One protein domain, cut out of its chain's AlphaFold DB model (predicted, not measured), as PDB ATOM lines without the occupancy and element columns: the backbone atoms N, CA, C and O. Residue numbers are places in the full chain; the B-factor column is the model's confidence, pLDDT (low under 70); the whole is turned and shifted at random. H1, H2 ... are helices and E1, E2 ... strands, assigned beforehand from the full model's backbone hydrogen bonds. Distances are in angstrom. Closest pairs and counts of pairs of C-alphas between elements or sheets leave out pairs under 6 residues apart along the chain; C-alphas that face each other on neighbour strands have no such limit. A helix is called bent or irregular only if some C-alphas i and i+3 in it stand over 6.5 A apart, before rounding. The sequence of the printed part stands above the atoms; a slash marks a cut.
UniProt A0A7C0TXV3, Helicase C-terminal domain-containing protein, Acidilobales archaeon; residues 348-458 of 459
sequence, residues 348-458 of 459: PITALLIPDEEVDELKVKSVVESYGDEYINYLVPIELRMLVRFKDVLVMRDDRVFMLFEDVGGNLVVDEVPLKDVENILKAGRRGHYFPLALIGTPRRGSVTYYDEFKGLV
ATOM      1  N   PRO A 348     -25.621  14.003  17.737       73.19
ATOM      2  CA  PRO A 348     -26.315  13.867  19.003       73.19
ATOM      3  C   PRO A 348     -27.773  14.316  18.858       73.19
ATOM      4  O   PRO A 348     -28.109  15.177  18.036       73.19
ATOM      5  N   ILE A 349     -28.640  13.717  19.670       81.38
ATOM      6  CA  ILE A 349     -29.998  14.218  19.873       81.38
ATOM      7  C   ILE A 349     -29.940  15.236  21.003       81.38
ATOM      8  O   ILE A 349     -29.312  14.989  22.029       81.38
ATOM      9  N   THR A 350     -30.616  16.358  20.807       88.31
ATOM     10  CA  THR A 350     -30.923  17.323  21.861       88.31
ATOM     11  C   THR A 350     -32.433  17.541  21.918       88.31
ATOM     12  O   THR A 350     -33.172  17.044  21.062       88.31
ATOM     13  N   ALA A 351     -32.909  18.256  22.928       93.50
ATOM     14  CA  ALA A 351     -34.307  18.633  23.042       93.50
ATOM     15  C   ALA A 351     -34.521  20.090  22.617       93.50
ATOM     16  O   ALA A 351     -33.662  20.951  22.800       93.50
ATOM     17  N   LEU A 352     -35.693  20.353  22.050       95.31
ATOM     18  CA  LEU A 352     -36.227  21.679  21.791       95.31
ATOM     19  C   LEU A 352     -37.447  21.870  22.695       95.31
ATOM     20  O   LEU A 352     -38.439  21.156  22.542       95.31
ATOM     21  N   LEU A 353     -37.360  22.792  23.647       96.69
ATOM     22  CA  LEU A 353     -38.481  23.209  24.479       96.69
ATOM     23  C   LEU A 353     -39.370  24.146  23.662       96.69
ATOM     24  O   LEU A 353     -38.912  25.208  23.243       96.69
ATOM     25  N   ILE A 354     -40.623  23.747  23.428       96.25
ATOM     26  CA  ILE A 354     -41.612  24.555  22.704       96.25
ATOM     27  C   ILE A 354     -42.848  24.756  23.593       96.25
ATOM     28  O   ILE A 354     -43.698  23.857  23.658       96.25
ATOM     29  N   PRO A 355     -42.962  25.917  24.259       95.12
ATOM     30  CA  PRO A 355     -44.141  26.321  25.030       95.12
ATOM     31  C   PRO A 355     -45.446  26.331  24.219       95.12
ATOM     32  O   PRO A 355     -45.433  26.198  22.994       95.12
ATOM     33  N   ASP A 356     -46.588  26.459  24.897       94.19
ATOM     34  CA  ASP A 356     -47.875  26.730  24.241       94.19
ATOM     35  C   ASP A 356     -47.993  28.198  23.803       94.19
ATOM     36  O   ASP A 356     -48.587  28.487  22.760       94.19
ATOM     37  N   GLU A 357     -47.419  29.127  24.570       92.50
ATOM     38  CA  GLU A 357     -47.420  30.551  24.250       92.50
ATOM     39  C   GLU A 357     -46.294  30.929  23.283       92.50
ATOM     40  O   GLU A 357     -45.257  30.276  23.185       92.50
ATOM     41  N   GLU A 358     -46.495  32.035  22.569       93.81
ATOM     42  CA  GLU A 358     -45.439  32.649  21.764       93.81
ATOM     43  C   GLU A 358     -44.373  33.259  22.672       93.81
ATOM     44  O   GLU A 358     -44.693  34.006  23.601       93.81
ATOM     45  N   VAL A 359     -43.107  32.952  22.381       93.12
ATOM     46  CA  VAL A 359     -41.966  33.376  23.196       93.12
ATOM     47  C   VAL A 359     -41.003  34.217  22.372       93.12
ATOM     48  O   VAL A 359     -40.568  33.826  21.286       93.12
ATOM     49  N   ASP A 360     -40.648  35.367  22.933       92.75
ATOM     50  CA  ASP A 360     -39.636  36.284  22.426       92.75
ATOM     51  C   ASP A 360     -38.439  36.365  23.394       92.75
ATOM     52  O   ASP A 360     -38.457  35.815  24.499       92.75
ATOM     53  N   GLU A 361     -37.378  37.047  22.968       92.12
ATOM     54  CA  GLU A 361     -36.144  37.226  23.744       92.12
ATOM     55  C   GLU A 361     -36.338  37.962  25.083       92.12
ATOM     56  O   GLU A 361     -35.512  37.815  25.982       92.12
ATOM     57  N   LEU A 362     -37.425  38.729  25.244       91.50
ATOM     58  CA  LEU A 362     -37.711  39.493  26.461       91.50
ATOM     59  C   LEU A 362     -38.466  38.653  27.500       91.50
ATOM     60  O   LEU A 362     -38.296  38.863  28.699       91.50
ATOM     61  N   LYS A 363     -39.294  37.702  27.052       92.62
ATOM     62  CA  LYS A 363     -40.169  36.882  27.912       92.62
ATOM     63  C   LYS A 363     -39.647  35.478  28.182       92.62
ATOM     64  O   LYS A 363     -40.181  34.789  29.043       92.62
ATOM     65  N   VAL A 364     -38.619  35.030  27.466       93.19
ATOM     66  CA  VAL A 364     -38.144  33.639  27.525       93.19
ATOM     67  C   VAL A 364     -37.886  33.125  28.943       93.19
ATOM     68  O   VAL A 364     -38.279  32.005  29.253       93.19
ATOM     69  N   LYS A 365     -37.296  33.941  29.823       92.62
ATOM     70  CA  LYS A 365     -37.020  33.540  31.209       92.62
ATOM     71  C   LYS A 365     -38.303  33.317  32.008       92.62
ATOM     72  O   LYS A 365     -38.500  32.227  32.530       92.62
ATOM     73  N   SER A 366     -39.201  34.305  32.025       92.56
ATOM     74  CA  SER A 366     -40.451  34.217  32.787       92.56
ATOM     75  C   SER A 366     -41.381  33.124  32.261       92.56
ATOM     76  O   SER A 366     -42.057  32.464  33.047       92.56
ATOM     77  N   VAL A 367     -41.398  32.896  30.943       91.69
ATOM     78  CA  VAL A 367     -42.182  31.809  30.348       91.69
ATOM     79  C   VAL A 367     -41.642  30.463  30.812       91.69
ATOM     80  O   VAL A 367     -42.409  29.672  31.345       91.69
ATOM     81  N   VAL A 368     -40.340  30.202  30.675       89.69
ATOM     82  CA  VAL A 368     -39.758  28.914  31.094       89.69
ATOM     83  C   VAL A 368     -39.940  28.677  32.595       89.69
ATOM     84  O   VAL A 368     -40.310  27.573  32.984       89.69
ATOM     85  N   GLU A 369     -39.772  29.710  33.424       90.19
ATOM     86  CA  GLU A 369     -40.041  29.638  34.866       90.19
ATOM     87  C   GLU A 369     -41.500  29.263  35.174       90.19
ATOM     88  O   GLU A 369     -41.740  28.479  36.088       90.19
ATOM     89  N   SER A 370     -42.476  29.747  34.393       92.88
ATOM     90  CA  SER A 370     -43.893  29.409  34.609       92.88
ATOM     91  C   SER A 370     -44.245  27.943  34.337       92.88
ATOM     92  O   SER A 370     -45.229  27.453  34.886       92.88
ATOM     93  N   TYR A 371     -43.445  27.235  33.532       90.50
ATOM     94  CA  TYR A 371     -43.627  25.800  33.308       90.50
ATOM     95  C   TYR A 371     -43.080  24.959  34.463       90.50
ATOM     96  O   TYR A 371     -43.546  23.837  34.656       90.50
ATOM     97  N   GLY A 372     -42.100  25.473  35.219       88.19
ATOM     98  CA  GLY A 372     -41.435  24.731  36.291       88.19
ATOM     99  C   GLY A 372     -41.037  23.324  35.840       88.19
ATOM    100  O   GLY A 372     -40.524  23.145  34.735       88.19
ATOM    101  N   ASP A 373     -41.357  22.317  36.653       88.00
ATOM    102  CA  ASP A 373     -41.074  20.902  36.373       88.00
ATOM    103  C   ASP A 373     -41.877  20.326  35.191       88.00
ATOM    104  O   ASP A 373     -41.510  19.294  34.619       88.00
ATOM    105  N   GLU A 374     -42.954  20.989  34.757       93.94
ATOM    106  CA  GLU A 374     -43.754  20.524  33.624       93.94
ATOM    107  C   GLU A 374     -43.062  20.736  32.273       93.94
ATOM    108  O   GLU A 374     -43.523  20.177  31.274       93.94
ATOM    109  N   TYR A 375     -41.936  21.463  32.208       93.38
ATOM    110  CA  TYR A 375     -41.199  21.735  30.962       93.38
ATOM    111  C   TYR A 375     -40.902  20.465  30.143       93.38
ATOM    112  O   TYR A 375     -40.906  20.499  28.910       93.38
ATOM    113  N   ILE A 376     -40.702  19.323  30.815       94.50
ATOM    114  CA  ILE A 376     -40.442  18.016  30.196       94.50
ATOM    115  C   ILE A 376     -41.556  17.653  29.203       94.50
ATOM    116  O   ILE A 376     -41.289  17.161  28.104       94.50
ATOM    117  N   ASN A 377     -42.809  17.976  29.532       95.88
ATOM    118  CA  ASN A 377     -43.973  17.700  28.694       95.88
ATOM    119  C   ASN A 377     -43.949  18.446  27.349       95.88
ATOM    120  O   ASN A 377     -44.642  18.040  26.410       95.88
ATOM    121  N   TYR A 378     -43.124  19.488  27.245       96.50
ATOM    122  CA  TYR A 378     -43.012  20.417  26.121       96.50
ATOM    123  C   TYR A 378     -41.743  20.212  25.287       96.50
ATOM    124  O   TYR A 378     -41.485  20.959  24.341       96.50
ATOM    125  N   LEU A 379     -40.961  19.176  25.600       96.38
ATOM    126  CA  LEU A 379     -39.751  18.838  24.865       96.38
ATOM    127  C   LEU A 379     -40.067  18.082  23.571       96.38
ATOM    128  O   LEU A 379     -40.806  17.094  23.559       96.38
ATOM    129  N   VAL A 380     -39.432  18.509  22.482       95.06
ATOM    130  CA  VAL A 380     -39.396  17.812  21.193       95.06
ATOM    131  C   VAL A 380     -37.959  17.363  20.919       95.06
ATOM    132  O   VAL A 380     -37.066  18.207  20.877       95.06
ATOM    133  N   PRO A 381     -37.683  16.065  20.701       91.19
ATOM    134  CA  PRO A 381     -36.335  15.628  20.358       91.19
ATOM    135  C   PRO A 381     -35.975  16.045  18.930       91.19
ATOM    136  O   PRO A 381     -36.745  15.822  17.989       91.19
ATOM    137  N   ILE A 382     -34.776  16.594  18.762       88.38
ATOM    138  CA  ILE A 382     -34.224  17.018  17.476       88.38
ATOM    139  C   ILE A 382     -32.793  16.502  17.300       88.38
ATOM    140  O   ILE A 382     -32.022  16.400  18.251       88.38
ATOM    141  N   GLU A 383     -32.417  16.173  16.065       82.81
ATOM    142  CA  GLU A 383     -31.016  15.884  15.742       82.81
ATOM    143  C   GLU A 383     -30.247  17.192  15.583       82.81
ATOM    144  O   GLU A 383     -30.677  18.080  14.846       82.81
ATOM    145  N   LEU A 384     -29.080  17.299  16.213       79.56
ATOM    146  CA  LEU A 384     -28.329  18.551  16.246       79.56
ATOM    147  C   LEU A 384     -27.902  19.045  14.853       79.56
ATOM    148  O   LEU A 384     -27.930  20.240  14.589       79.56
ATOM    149  N   ARG A 385     -27.602  18.148  13.906       78.50
ATOM    150  CA  ARG A 385     -27.314  18.522  12.504       78.50
ATOM    151  C   ARG A 385     -28.457  19.282  11.819       78.50
ATOM    152  O   ARG A 385     -28.249  19.918  10.790       78.50
ATOM    153  N   MET A 386     -29.675  19.189  12.353       79.19
ATOM    154  CA  MET A 386     -30.835  19.912  11.845       79.19
ATOM    155  C   MET A 386     -30.967  21.321  12.430       79.19
ATOM    156  O   MET A 386     -31.890  22.023  12.031       79.19
ATOM    157  N   LEU A 387     -30.068  21.759  13.318       81.81
ATOM    158  CA  LEU A 387     -30.128  23.068  13.979       81.81
ATOM    159  C   LEU A 387     -30.334  24.223  12.988       81.81
ATOM    160  O   LEU A 387     -31.170  25.089  13.220       81.81
ATOM    161  N   VAL A 388     -29.663  24.173  11.832       80.25
ATOM    162  CA  VAL A 388     -29.812  25.170  10.755       80.25
ATOM    163  C   VAL A 388     -31.252  25.255  10.237       80.25
ATOM    164  O   VAL A 388     -31.732  26.342   9.941       80.25
ATOM    165  N   ARG A 389     -31.969  24.126  10.166       81.88
ATOM    166  CA  ARG A 389     -33.379  24.072   9.736       81.88
ATOM    167  C   ARG A 389     -34.356  24.518  10.822       81.88
ATOM    168  O   ARG A 389     -35.514  24.754  10.516       81.88
ATOM    169  N   PHE A 390     -33.909  24.587  12.073       84.81
ATOM    170  CA  PHE A 390     -34.720  25.018  13.209       84.81
ATOM    171  C   PHE A 390     -34.489  26.483  13.579       84.81
ATOM    172  O   PHE A 390     -35.136  26.961  14.504       84.81
ATOM    173  N   LYS A 391     -33.611  27.211  12.874       87.50
ATOM    174  CA  LYS A 391     -33.245  28.595  13.213       87.50
ATOM    175  C   LYS A 391     -34.465  29.514  13.352       87.50
ATOM    176  O   LYS A 391     -34.536  30.293  14.295       87.50
ATOM    177  N   ASP A 392     -35.456  29.345  12.482       89.94
ATOM    178  CA  ASP A 392     -36.688  30.141  12.503       89.94
ATOM    179  C   ASP A 392     -37.608  29.810  13.689       89.94
ATOM    180  O   ASP A 392     -38.425  30.638  14.082       89.94
ATOM    181  N   VAL A 393     -37.442  28.631  14.294       93.69
ATOM    182  CA  VAL A 393     -38.172  28.190  15.490       93.69
ATOM    183  C   VAL A 393     -37.481  28.660  16.771       93.69
ATOM    184  O   VAL A 393     -38.151  28.929  17.764       93.69
ATOM    185  N   LEU A 394     -36.149  28.745  16.778       94.44
ATOM    186  CA  LEU A 394     -35.357  29.077  17.968       94.44
ATOM    187  C   LEU A 394     -35.592  30.512  18.422       94.44
ATOM    188  O   LEU A 394     -35.533  31.431  17.606       94.44
ATOM    189  N   VAL A 395     -35.755  30.723  19.728       95.06
ATOM    190  CA  VAL A 395     -35.694  32.062  20.326       95.06
ATOM    191  C   VAL A 395     -34.237  32.526  20.282       95.06
ATOM    192  O   VAL A 395     -33.343  31.853  20.799       95.06
ATOM    193  N   MET A 396     -33.997  33.650  19.609       93.19
ATOM    194  CA  MET A 396     -32.661  34.173  19.335       93.19
ATOM    195  C   MET A 396     -32.601  35.666  19.618       93.19
ATOM    196  O   MET A 396     -33.587  36.357  19.378       93.19
ATOM    197  N   ARG A 397     -31.422  36.121  20.044       93.38
ATOM    198  CA  ARG A 397     -31.023  37.527  20.101       93.38
ATOM    199  C   ARG A 397     -29.691  37.665  19.373       93.38
ATOM    200  O   ARG A 397     -28.702  37.046  19.773       93.38
ATOM    201  N   ASP A 398     -29.681  38.408  18.273       89.81
ATOM    202  CA  ASP A 398     -28.562  38.460  17.323       89.81
ATOM    203  C   ASP A 398     -28.135  37.050  16.842       89.81
ATOM    204  O   ASP A 398     -28.928  36.328  16.236       89.81
ATOM    205  N   ASP A 399     -26.894  36.631  17.118       90.88
ATOM    206  CA  ASP A 399     -26.355  35.295  16.801       90.88
ATOM    207  C   ASP A 399     -26.286  34.373  18.037       90.88
ATOM    208  O   ASP A 399     -25.506  33.415  18.100       90.88
ATOM    209  N   ARG A 400     -27.083  34.679  19.067       94.75
ATOM    210  CA  ARG A 400     -27.180  33.893  20.301       94.75
ATOM    211  C   ARG A 400     -28.543  33.224  20.398       94.75
ATOM    212  O   ARG A 400     -29.564  33.807  20.049       94.75
ATOM    213  N   VAL A 401     -28.542  31.991  20.886       95.00
ATOM    214  CA  VAL A 401     -29.740  31.194  21.155       95.00
ATOM    215  C   VAL A 401     -29.965  31.094  22.655       95.00
ATOM    216  O   VAL A 401     -29.004  31.041  23.426       95.00
ATOM    217  N   PHE A 402     -31.226  31.013  23.063       96.12
ATOM    218  CA  PHE A 402     -31.569  30.693  24.442       96.12
ATOM    219  C   PHE A 402     -31.560  29.178  24.661       96.12
ATOM    220  O   PHE A 402     -32.107  28.405  23.867       96.12
ATOM    221  N   MET A 403     -30.927  28.757  25.753       95.62
ATOM    222  CA  MET A 403     -30.856  27.366  26.187       95.62
ATOM    223  C   MET A 403     -31.310  27.239  27.638       95.62
ATOM    224  O   MET A 403     -31.019  28.095  28.473       95.62
ATOM    225  N   LEU A 404     -32.005  26.142  27.914       95.69
ATOM    226  CA  LEU A 404     -32.345  25.681  29.247       95.69
ATOM    227  C   LEU A 404     -31.227  24.776  29.765       95.69
ATOM    228  O   LEU A 404     -30.803  23.838  29.081       95.69
ATOM    229  N   PHE A 405     -30.791  25.051  30.984       95.06
ATOM    230  CA  PHE A 405     -29.801  24.296  31.727       95.06
ATOM    231  C   PHE A 405     -30.354  23.865  33.083       95.06
ATOM    232  O   PHE A 405     -31.301  24.457  33.592       95.06
ATOM    233  N   GLU A 406     -29.705  22.871  33.671       93.75
ATOM    234  CA  GLU A 406     -29.834  22.491  35.074       93.75
ATOM    235  C   GLU A 406     -28.528  22.842  35.797       93.75
ATOM    236  O   GLU A 406     -27.443  22.589  35.264       93.75
ATOM    237  N   ASP A 407     -28.598  23.455  36.976       92.38
ATOM    238  CA  ASP A 407     -27.423  23.644  37.831       92.38
ATOM    239  C   ASP A 407     -27.125  22.396  38.691       92.38
ATOM    240  O   ASP A 407     -27.853  21.407  38.680       92.38
ATOM    241  N   VAL A 408     -26.029  22.414  39.459       89.38
ATOM    242  CA  VAL A 408     -25.647  21.288  40.342       89.38
ATOM    243  C   VAL A 408     -26.674  21.037  41.460       89.38
ATOM    244  O   VAL A 408     -26.700  19.950  42.034       89.38
ATOM    245  N   GLY A 409     -27.500  22.032  41.786       89.00
ATOM    246  CA  GLY A 409     -28.580  21.931  42.765       89.00
ATOM    247  C   GLY A 409     -29.906  21.437  42.180       89.00
ATOM    248  O   GLY A 409     -30.856  21.295  42.946       89.00
ATOM    249  N   GLY A 410     -29.979  21.174  40.871       86.69
ATOM    250  CA  GLY A 410     -31.203  20.764  40.178       86.69
ATOM    251  C   GLY A 410     -32.110  21.923  39.755       86.69
ATOM    252  O   GLY A 410     -33.238  21.691  39.328       86.69
ATOM    253  N   ASN A 411     -31.665  23.178  39.874       90.19
ATOM    254  CA  ASN A 411     -32.480  24.327  39.483       90.19
ATOM    255  C   ASN A 411     -32.377  24.586  37.980       90.19
ATOM    256  O   ASN A 411     -31.293  24.549  37.390       90.19
ATOM    257  N   LEU A 412     -33.514  24.927  37.377       92.44
ATOM    258  CA  LEU A 412     -33.595  25.316  35.977       92.44
ATOM    259  C   LEU A 412     -33.042  26.729  35.764       92.44
ATOM    260  O   LEU A 412     -33.437  27.678  36.439       92.44
ATOM    261  N   VAL A 413     -32.150  26.877  34.786       93.81
ATOM    262  CA  VAL A 413     -31.504  28.148  34.439       93.81
ATOM    263  C   VAL A 413     -31.582  28.384  32.936       93.81
ATOM    264  O   VAL A 413     -31.169  27.547  32.139       93.81
ATOM    265  N   VAL A 414     -32.073  29.558  32.537       95.06
ATOM    266  CA  VAL A 414     -32.097  29.991  31.134       95.06
ATOM    267  C   VAL A 414     -30.941  30.950  30.864       95.06
ATOM    268  O   VAL A 414     -30.849  32.009  31.490       95.06
ATOM    269  N   ASP A 415     -30.094  30.608  29.893       94.50
ATOM    270  CA  ASP A 415     -28.958  31.438  29.481       94.50
ATOM    271  C   ASP A 415     -28.799  31.506  27.954       94.50
ATOM    272  O   ASP A 415     -29.275  30.648  27.206       94.50
ATOM    273  N   GLU A 416     -28.110  32.547  27.495       94.69
ATOM    274  CA  GLU A 416     -27.832  32.807  26.087       94.69
ATOM    275  C   GLU A 416     -26.453  32.326  25.670       94.69
ATOM    276  O   GLU A 416     -25.422  32.633  26.285       94.69
ATOM    277  N   VAL A 417     -26.405  31.666  24.522       94.25
ATOM    278  CA  VAL A 417     -25.189  31.030  24.032       94.25
ATOM    279  C   VAL A 417     -24.991  31.321  22.555       94.25
ATOM    280  O   VAL A 417     -25.964  31.266  21.806       94.25
ATOM    281  N   PRO A 418     -23.769  31.660  22.104       94.50
ATOM    282  CA  PRO A 418     -23.512  31.829  20.678       94.50
ATOM    283  C   PRO A 418     -23.910  30.567  19.911       94.50
ATOM    284  O   PRO A 418     -23.557  29.459  20.320       94.50
ATOM    285  N   LEU A 419     -24.617  30.720  18.789       90.50
ATOM    286  CA  LEU A 419     -25.133  29.593  18.005       90.50
ATOM    287  C   LEU A 419     -24.018  28.605  17.611       90.50
ATOM    288  O   LEU A 419     -24.206  27.390  17.659       90.50
ATOM    289  N   LYS A 420     -22.830  29.132  17.296       89.88
ATOM    290  CA  LYS A 420     -21.617  28.360  16.973       89.88
ATOM    291  C   LYS A 420     -21.095  27.473  18.116       89.88
ATOM    292  O   LYS A 420     -20.405  26.495  17.846       89.88
ATOM    293  N   ASP A 421     -21.418  27.792  19.370       90.69
ATOM    294  CA  ASP A 421     -20.900  27.087  20.551       90.69
ATOM    295  C   ASP A 421     -21.851  25.986  21.048       90.69
ATOM    296  O   ASP A 421     -21.436  25.106  21.804       90.69
ATOM    297  N   VAL A 422     -23.111  25.992  20.592       89.38
ATOM    298  CA  VAL A 422     -24.164  25.039  20.997       89.38
ATOM    299  C   VAL A 422     -23.705  23.593  20.835       89.38
ATOM    300  O   VAL A 422     -23.849  22.781  21.749       89.38
ATOM    301  N   GLU A 423     -23.115  23.263  19.685       85.62
ATOM    302  CA  GLU A 423     -22.667  21.901  19.410       85.62
ATOM    303  C   GLU A 423     -21.555  21.453  20.355       85.62
ATOM    304  O   GLU A 423     -21.591  20.326  20.851       85.62
ATOM    305  N   ASN A 424     -20.607  22.338  20.659       84.75
ATOM    306  CA  ASN A 424     -19.518  22.039  21.580       84.75
ATOM    307  C   ASN A 424     -20.029  21.843  23.011       84.75
ATOM    308  O   ASN A 424     -19.569  20.934  23.699       84.75
ATOM    309  N   ILE A 425     -21.008  22.641  23.442       88.38
ATOM    310  CA  ILE A 425     -21.606  22.542  24.780       88.38
ATOM    311  C   ILE A 425     -22.372  21.233  24.945       88.38
ATOM    312  O   ILE A 425     -22.153  20.515  25.919       88.38
ATOM    313  N   LEU A 426     -23.224  20.885  23.977       85.38
ATOM    314  CA  LEU A 426     -23.973  19.628  24.002       85.38
ATOM    315  C   LEU A 426     -23.032  18.421  23.966       85.38
ATOM    316  O   LEU A 426     -23.221  17.465  24.710       85.38
ATOM    317  N   LYS A 427     -21.973  18.486  23.151       78.62
ATOM    318  CA  LYS A 427     -20.935  17.447  23.088       78.62
ATOM    319  C   LYS A 427     -20.128  17.325  24.379       78.62
ATOM    320  O   LYS A 427     -19.693  16.222  24.692       78.62
ATOM    321  N   ALA A 428     -19.892  18.424  25.090       80.75
ATOM    322  CA  ALA A 428     -19.181  18.420  26.367       80.75
ATOM    323  C   ALA A 428     -20.056  17.933  27.533       80.75
ATOM    324  O   ALA A 428     -19.519  17.555  28.572       80.75
ATOM    325  N   GLY A 429     -21.384  17.984  27.386       80.25
ATOM    326  CA  GLY A 429     -22.349  17.597  28.416       80.25
ATOM    327  C   GLY A 429     -22.429  18.557  29.608       80.25
ATOM    328  O   GLY A 429     -23.218  18.320  30.514       80.25
ATOM    329  N   ARG A 430     -21.632  19.635  29.631       82.81
ATOM    330  CA  ARG A 430     -21.664  20.679  30.665       82.81
ATOM    331  C   ARG A 430     -21.015  21.981  30.200       82.81
ATOM    332  O   ARG A 430     -20.109  21.971  29.365       82.81
ATOM    333  N   ARG A 431     -21.408  23.093  30.819       85.69
ATOM    334  CA  ARG A 431     -20.786  24.420  30.709       85.69
ATOM    335  C   ARG A 431     -20.557  24.970  32.116       85.69
ATOM    336  O   ARG A 431     -21.479  25.466  32.751       85.69
ATOM    337  N   GLY A 432     -19.330  24.857  32.623       86.75
ATOM    338  CA  GLY A 432     -19.045  25.167  34.027       86.75
ATOM    339  C   GLY A 432     -19.818  24.229  34.962       86.75
ATOM    340  O   GLY A 432     -19.609  23.018  34.912       86.75
ATOM    341  N   HIS A 433     -20.718  24.796  35.767       88.00
ATOM    342  CA  HIS A 433     -21.592  24.085  36.709       88.00
ATOM    343  C   HIS A 433     -23.003  23.809  36.160       88.00
ATOM    344  O   HIS A 433     -23.879  23.413  36.919       88.00
ATOM    345  N   TYR A 434     -23.222  24.020  34.858       92.75
ATOM    346  CA  TYR A 434     -24.526  23.876  34.212       92.75
ATOM    347  C   TYR A 434     -24.553  22.696  33.238       92.75
ATOM    348  O   TYR A 434     -23.616  22.517  32.452       92.75
ATOM    349  N   PHE A 435     -25.645  21.940  33.235       92.25
ATOM    350  CA  PHE A 435     -25.902  20.808  32.348       92.25
ATOM    351  C   PHE A 435     -26.952  21.200  31.303       92.25
ATOM    352  O   PHE A 435     -28.028  21.660  31.674       92.25
ATOM    353  N   PRO A 436     -26.665  21.098  29.993       93.38
ATOM    354  CA  PRO A 436     -27.605  21.519  28.961       93.38
ATOM    355  C   PRO A 436     -28.798  20.561  28.881       93.38
ATOM    356  O   PRO A 436     -28.615  19.361  28.682       93.38
ATOM    357  N   LEU A 437     -30.013  21.108  28.965       93.75
ATOM    358  CA  LEU A 437     -31.262  20.348  28.882       93.75
ATOM    359  C   LEU A 437     -31.934  20.491  27.514       93.75
ATOM    360  O   LEU A 437     -32.293  19.493  26.890       93.75
ATOM    361  N   ALA A 438     -32.119  21.726  27.038       95.06
ATOM    362  CA  ALA A 438     -32.839  21.986  25.794       95.06
ATOM    363  C   ALA A 438     -32.451  23.321  25.148       95.06
ATOM    364  O   ALA A 438     -32.091  24.281  25.823       95.06
ATOM    365  N   LEU A 439     -32.585  23.404  23.826       95.62
ATOM    366  CA  LEU A 439     -32.734  24.681  23.127       95.62
ATOM    367  C   LEU A 439     -34.157  25.199  23.329       95.62
ATOM    368  O   LEU A 439     -35.080  24.397  23.463       95.62
ATOM    369  N   ILE A 440     -34.355  26.516  23.316       96.38
ATOM    370  CA  ILE A 440     -35.684  27.107  23.498       96.38
ATOM    371  C   ILE A 440     -36.206  27.620  22.157       96.38
ATOM    372  O   ILE A 440     -35.544  28.396  21.463       96.38
ATOM    373  N   GLY A 441     -37.394  27.157  21.781       95.62
ATOM    374  CA  GLY A 441     -38.107  27.578  20.582       95.62
ATOM    375  C   GLY A 441     -39.438  28.244  20.904       95.62
ATOM    376  O   GLY A 441     -39.892  28.250  22.044       95.62
ATOM    377  N   THR A 442     -40.074  28.787  19.873       95.12
ATOM    378  CA  THR A 442     -41.424  29.352  19.944       95.12
ATOM    379  C   THR A 442     -42.375  28.569  19.034       95.12
ATOM    380  O   THR A 442     -41.986  28.187  17.926       95.12
ATOM    381  N   PRO A 443     -43.627  28.307  19.455       95.12
ATOM    382  CA  PRO A 443     -44.606  27.603  18.626       95.12
ATOM    383  C   PRO A 443     -45.062  28.424  17.412       95.12
ATOM    384  O   PRO A 443     -45.538  27.852  16.431       95.12
ATOM    385  N   ARG A 444     -44.919  29.754  17.451       93.19
ATOM    386  CA  ARG A 444     -45.312  30.677  16.376       93.19
ATOM    387  C   ARG A 444     -44.483  31.961  16.398       93.19
ATOM    388  O   ARG A 444     -43.906  32.296  17.431       93.19
ATOM    389  N   ARG A 445     -44.440  32.668  15.267       90.88
ATOM    390  CA  ARG A 445     -43.958  34.054  15.147       90.88
ATOM    391  C   ARG A 445     -44.879  34.824  14.219       90.88
ATOM    392  O   ARG A 445     -44.915  34.550  13.016       90.88
ATOM    393  N   GLY A 446     -45.634  35.771  14.766       87.25
ATOM    394  CA  GLY A 446     -46.648  36.487  13.989       87.25
ATOM    395  C   GLY A 446     -47.664  35.519  13.368       87.25
ATOM    396  O   GLY A 446     -48.358  34.801  14.083       87.25
ATOM    397  N   SER A 447     -47.756  35.476  12.034       87.69
ATOM    398  CA  SER A 447     -48.665  34.570  11.308       87.69
ATOM    399  C   SER A 447     -48.088  33.174  11.032       87.69
ATOM    400  O   SER A 447     -48.820  32.292  10.581       87.69
ATOM    401  N   VAL A 448     -46.794  32.951  11.280       90.81
ATOM    402  CA  VAL A 448     -46.125  31.677  10.986       90.81
ATOM    403  C   VAL A 448     -46.248  30.741  12.183       90.81
ATOM    404  O   VAL A 448     -45.872  31.096  13.296       90.81
ATOM    405  N   THR A 449     -46.757  29.529  11.950       93.12
ATOM    406  CA  THR A 449     -46.877  28.473  12.968       93.12
ATOM    407  C   THR A 449     -45.785  27.428  12.762       93.12
ATOM    408  O   THR A 449     -45.714  26.811  11.702       93.12
ATOM    409  N   TYR A 450     -44.960  27.215  13.785       94.12
ATOM    410  CA  TYR A 450     -43.902  26.202  13.810       94.12
ATOM    411  C   TYR A 450     -44.316  24.948  14.573       94.12
ATOM    412  O   TYR A 450     -43.757  23.880  14.349       94.12
ATOM    413  N   TYR A 451     -45.293  25.038  15.473       95.62
ATOM    414  CA  TYR A 451     -45.798  23.881  16.197       95.62
ATOM    415  C   TYR A 451     -47.323  23.876  16.243       95.62
ATOM    416  O   TYR A 451     -47.948  24.866  16.609       95.62
ATOM    417  N   ASP A 452     -47.909  22.729  15.920       94.19
ATOM    418  CA  ASP A 452     -49.344  22.470  15.984       94.19
ATOM    419  C   ASP A 452     -49.578  21.183  16.791       94.19
ATOM    420  O   ASP A 452     -48.864  20.198  16.634       94.19
ATOM    421  N   GLU A 453     -50.554  21.155  17.694       92.25
ATOM    422  CA  GLU A 453     -50.767  19.989  18.570       92.25
ATOM    423  C   GLU A 453     -51.244  18.721  17.839       92.25
ATOM    424  O   GLU A 453     -51.133  17.611  18.366       92.25
ATOM    425  N   PHE A 454     -51.780  18.863  16.626       91.56
ATOM    426  CA  PHE A 454     -52.200  17.757  15.774       91.56
ATOM    427  C   PHE A 454     -51.077  17.309  14.831       91.56
ATOM    428  O   PHE A 454     -50.954  16.116  14.559       91.56
ATOM    429  N   LYS A 455     -50.241  18.243  14.359       93.56
ATOM    430  CA  LYS A 455     -49.182  18.011  13.358       93.56
ATOM    431  C   LYS A 455     -47.767  17.957  13.945       93.56
ATOM    432  O   LYS A 455     -46.830  17.597  13.244       93.56
ATOM    433  N   GLY A 456     -47.588  18.313  15.211       94.25
ATOM    434  CA  GLY A 456     -46.292  18.473  15.862       94.25
ATOM    435  C   GLY A 456     -45.491  19.650  15.299       94.25
ATOM    436  O   GLY A 456     -46.049  20.652  14.859       94.25
ATOM    437  N   LEU A 457     -44.163  19.525  15.321       92.88
ATOM    438  CA  LEU A 457     -43.235  20.535  14.809       92.88
ATOM    439  C   LEU A 457     -43.212  20.542  13.271       92.88
ATOM    440  O   LEU A 457     -42.738  19.591  12.629       92.88
ATOM    441  N   VAL A 458     -43.687  21.649  12.709       88.69
ATOM    442  CA  VAL A 458     -43.806  21.951  11.281       88.69
ATOM    443  C   VAL A 458     -42.623  22.832  10.867       88.69
ATOM    444  O   VAL A 458     -42.334  23.833  11.516       88.69
TER     445      VAL A 458
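Overview. This is residues 348 to 458 of the 459 residues of the protein "Helicase C-terminal domain-containing protein" of Acidilobales archaeon (UniProt A0A7C0TXV3). One strongly twisted sheet of five strands makes the core, with H1 crossing one face and H3, with H2 beyond it, on the other: three layers, helices on both faces of a sheet. After E5 the last 18 residues, 441 to 458, have no named element, and they run out from the sheet in two small loops at one end of the longest axis. The 111 printed residues hold three named helices and five named strands, in the order E1 H1 E2 H2 E3 E4 H3 E5. The sheet's order is E2 E1 E5 E3 E4, mixed, and the class is mixed, helices and strands. The whole is compact, with a radius of gyration of the C-alphas of 13.0 A and spans of 38 by 29 by 25 A.

Arrangement. In the sheet, E1 (residues 349 to 353) and E5 (434 to 440) are parallel neighbours at 65 degrees, with N 353 and O 439 2.8 A apart. Edge strand E2 (379 to 383) is antiparallel to E1, with N 352 and O 380 at 2.8 A. E3 (400 to 407) is antiparallel to E5, with N 404 and O 438 at 2.8 A; it bends by 53 degrees at residue 404. E3 and edge strand E4 (412 to 418) form a hairpin, with N 403 and O 415 at 2.9 A. H1 (364 to 378) is on the sheet at a height of 8.8 A, over E3 and E4; its closest C-alphas to E4 are those of Lys 365 and Val 414, 6.1 A. On the local plane it stands at 60.5 degrees to E3, only just across the strands. H3 (419 to 428) is on the opposite face from H1; the closest C-alphas of H3 and E5 are those of Leu 426 and Pro 436, 6.4 A. H2 (384 to 390) is on the sheet over E1, along the strands at 22 degrees on the local plane; their closest C-alphas are those of Ile 349 and Leu 384, 5.9 A. H2 and H3 are close but not clearly touching: the C-alphas of Leu 384 and Glu 423, their closest, are 7.3 A apart. E2, H2, E3 and E4, H3, E5 are split strand-helix-strand units, two strands running the same way with others between them, each with a right-handed crossover. O i to N i+4 pairs within hydrogen-bond range number 4 of 11 in H1, 1 of 3 in H2 and 4 of 6 in H3; O i to N i+3 pairs number 8 of 12 in H1 and 3 of 4 in H2.

Along the chain. E1 begins at C-alpha 349 (-29.998, 14.218, 19.873), and E5 ends at C-alpha 440 (-35.684, 27.107, 23.498). From first to last C-alpha E3 measures 20.3 A, E4 19.4 A, E5 15.8 A, H3 15.2 A and H1 14.2 A. H1, H2 and H3 are irregular, H3 only just: C-alphas 370 and 373 are 9.1 A apart, 385 and 388 7.3 A, 420 and 423 7.0 A.

Size, cuts and confidence. The C-alphas of Gly 409 and Ser 447, the two farthest apart, are 39.4 A apart. The printed part has no cut and no long link. Its mean pLDDT is 90.8, and no printed residue is under 70.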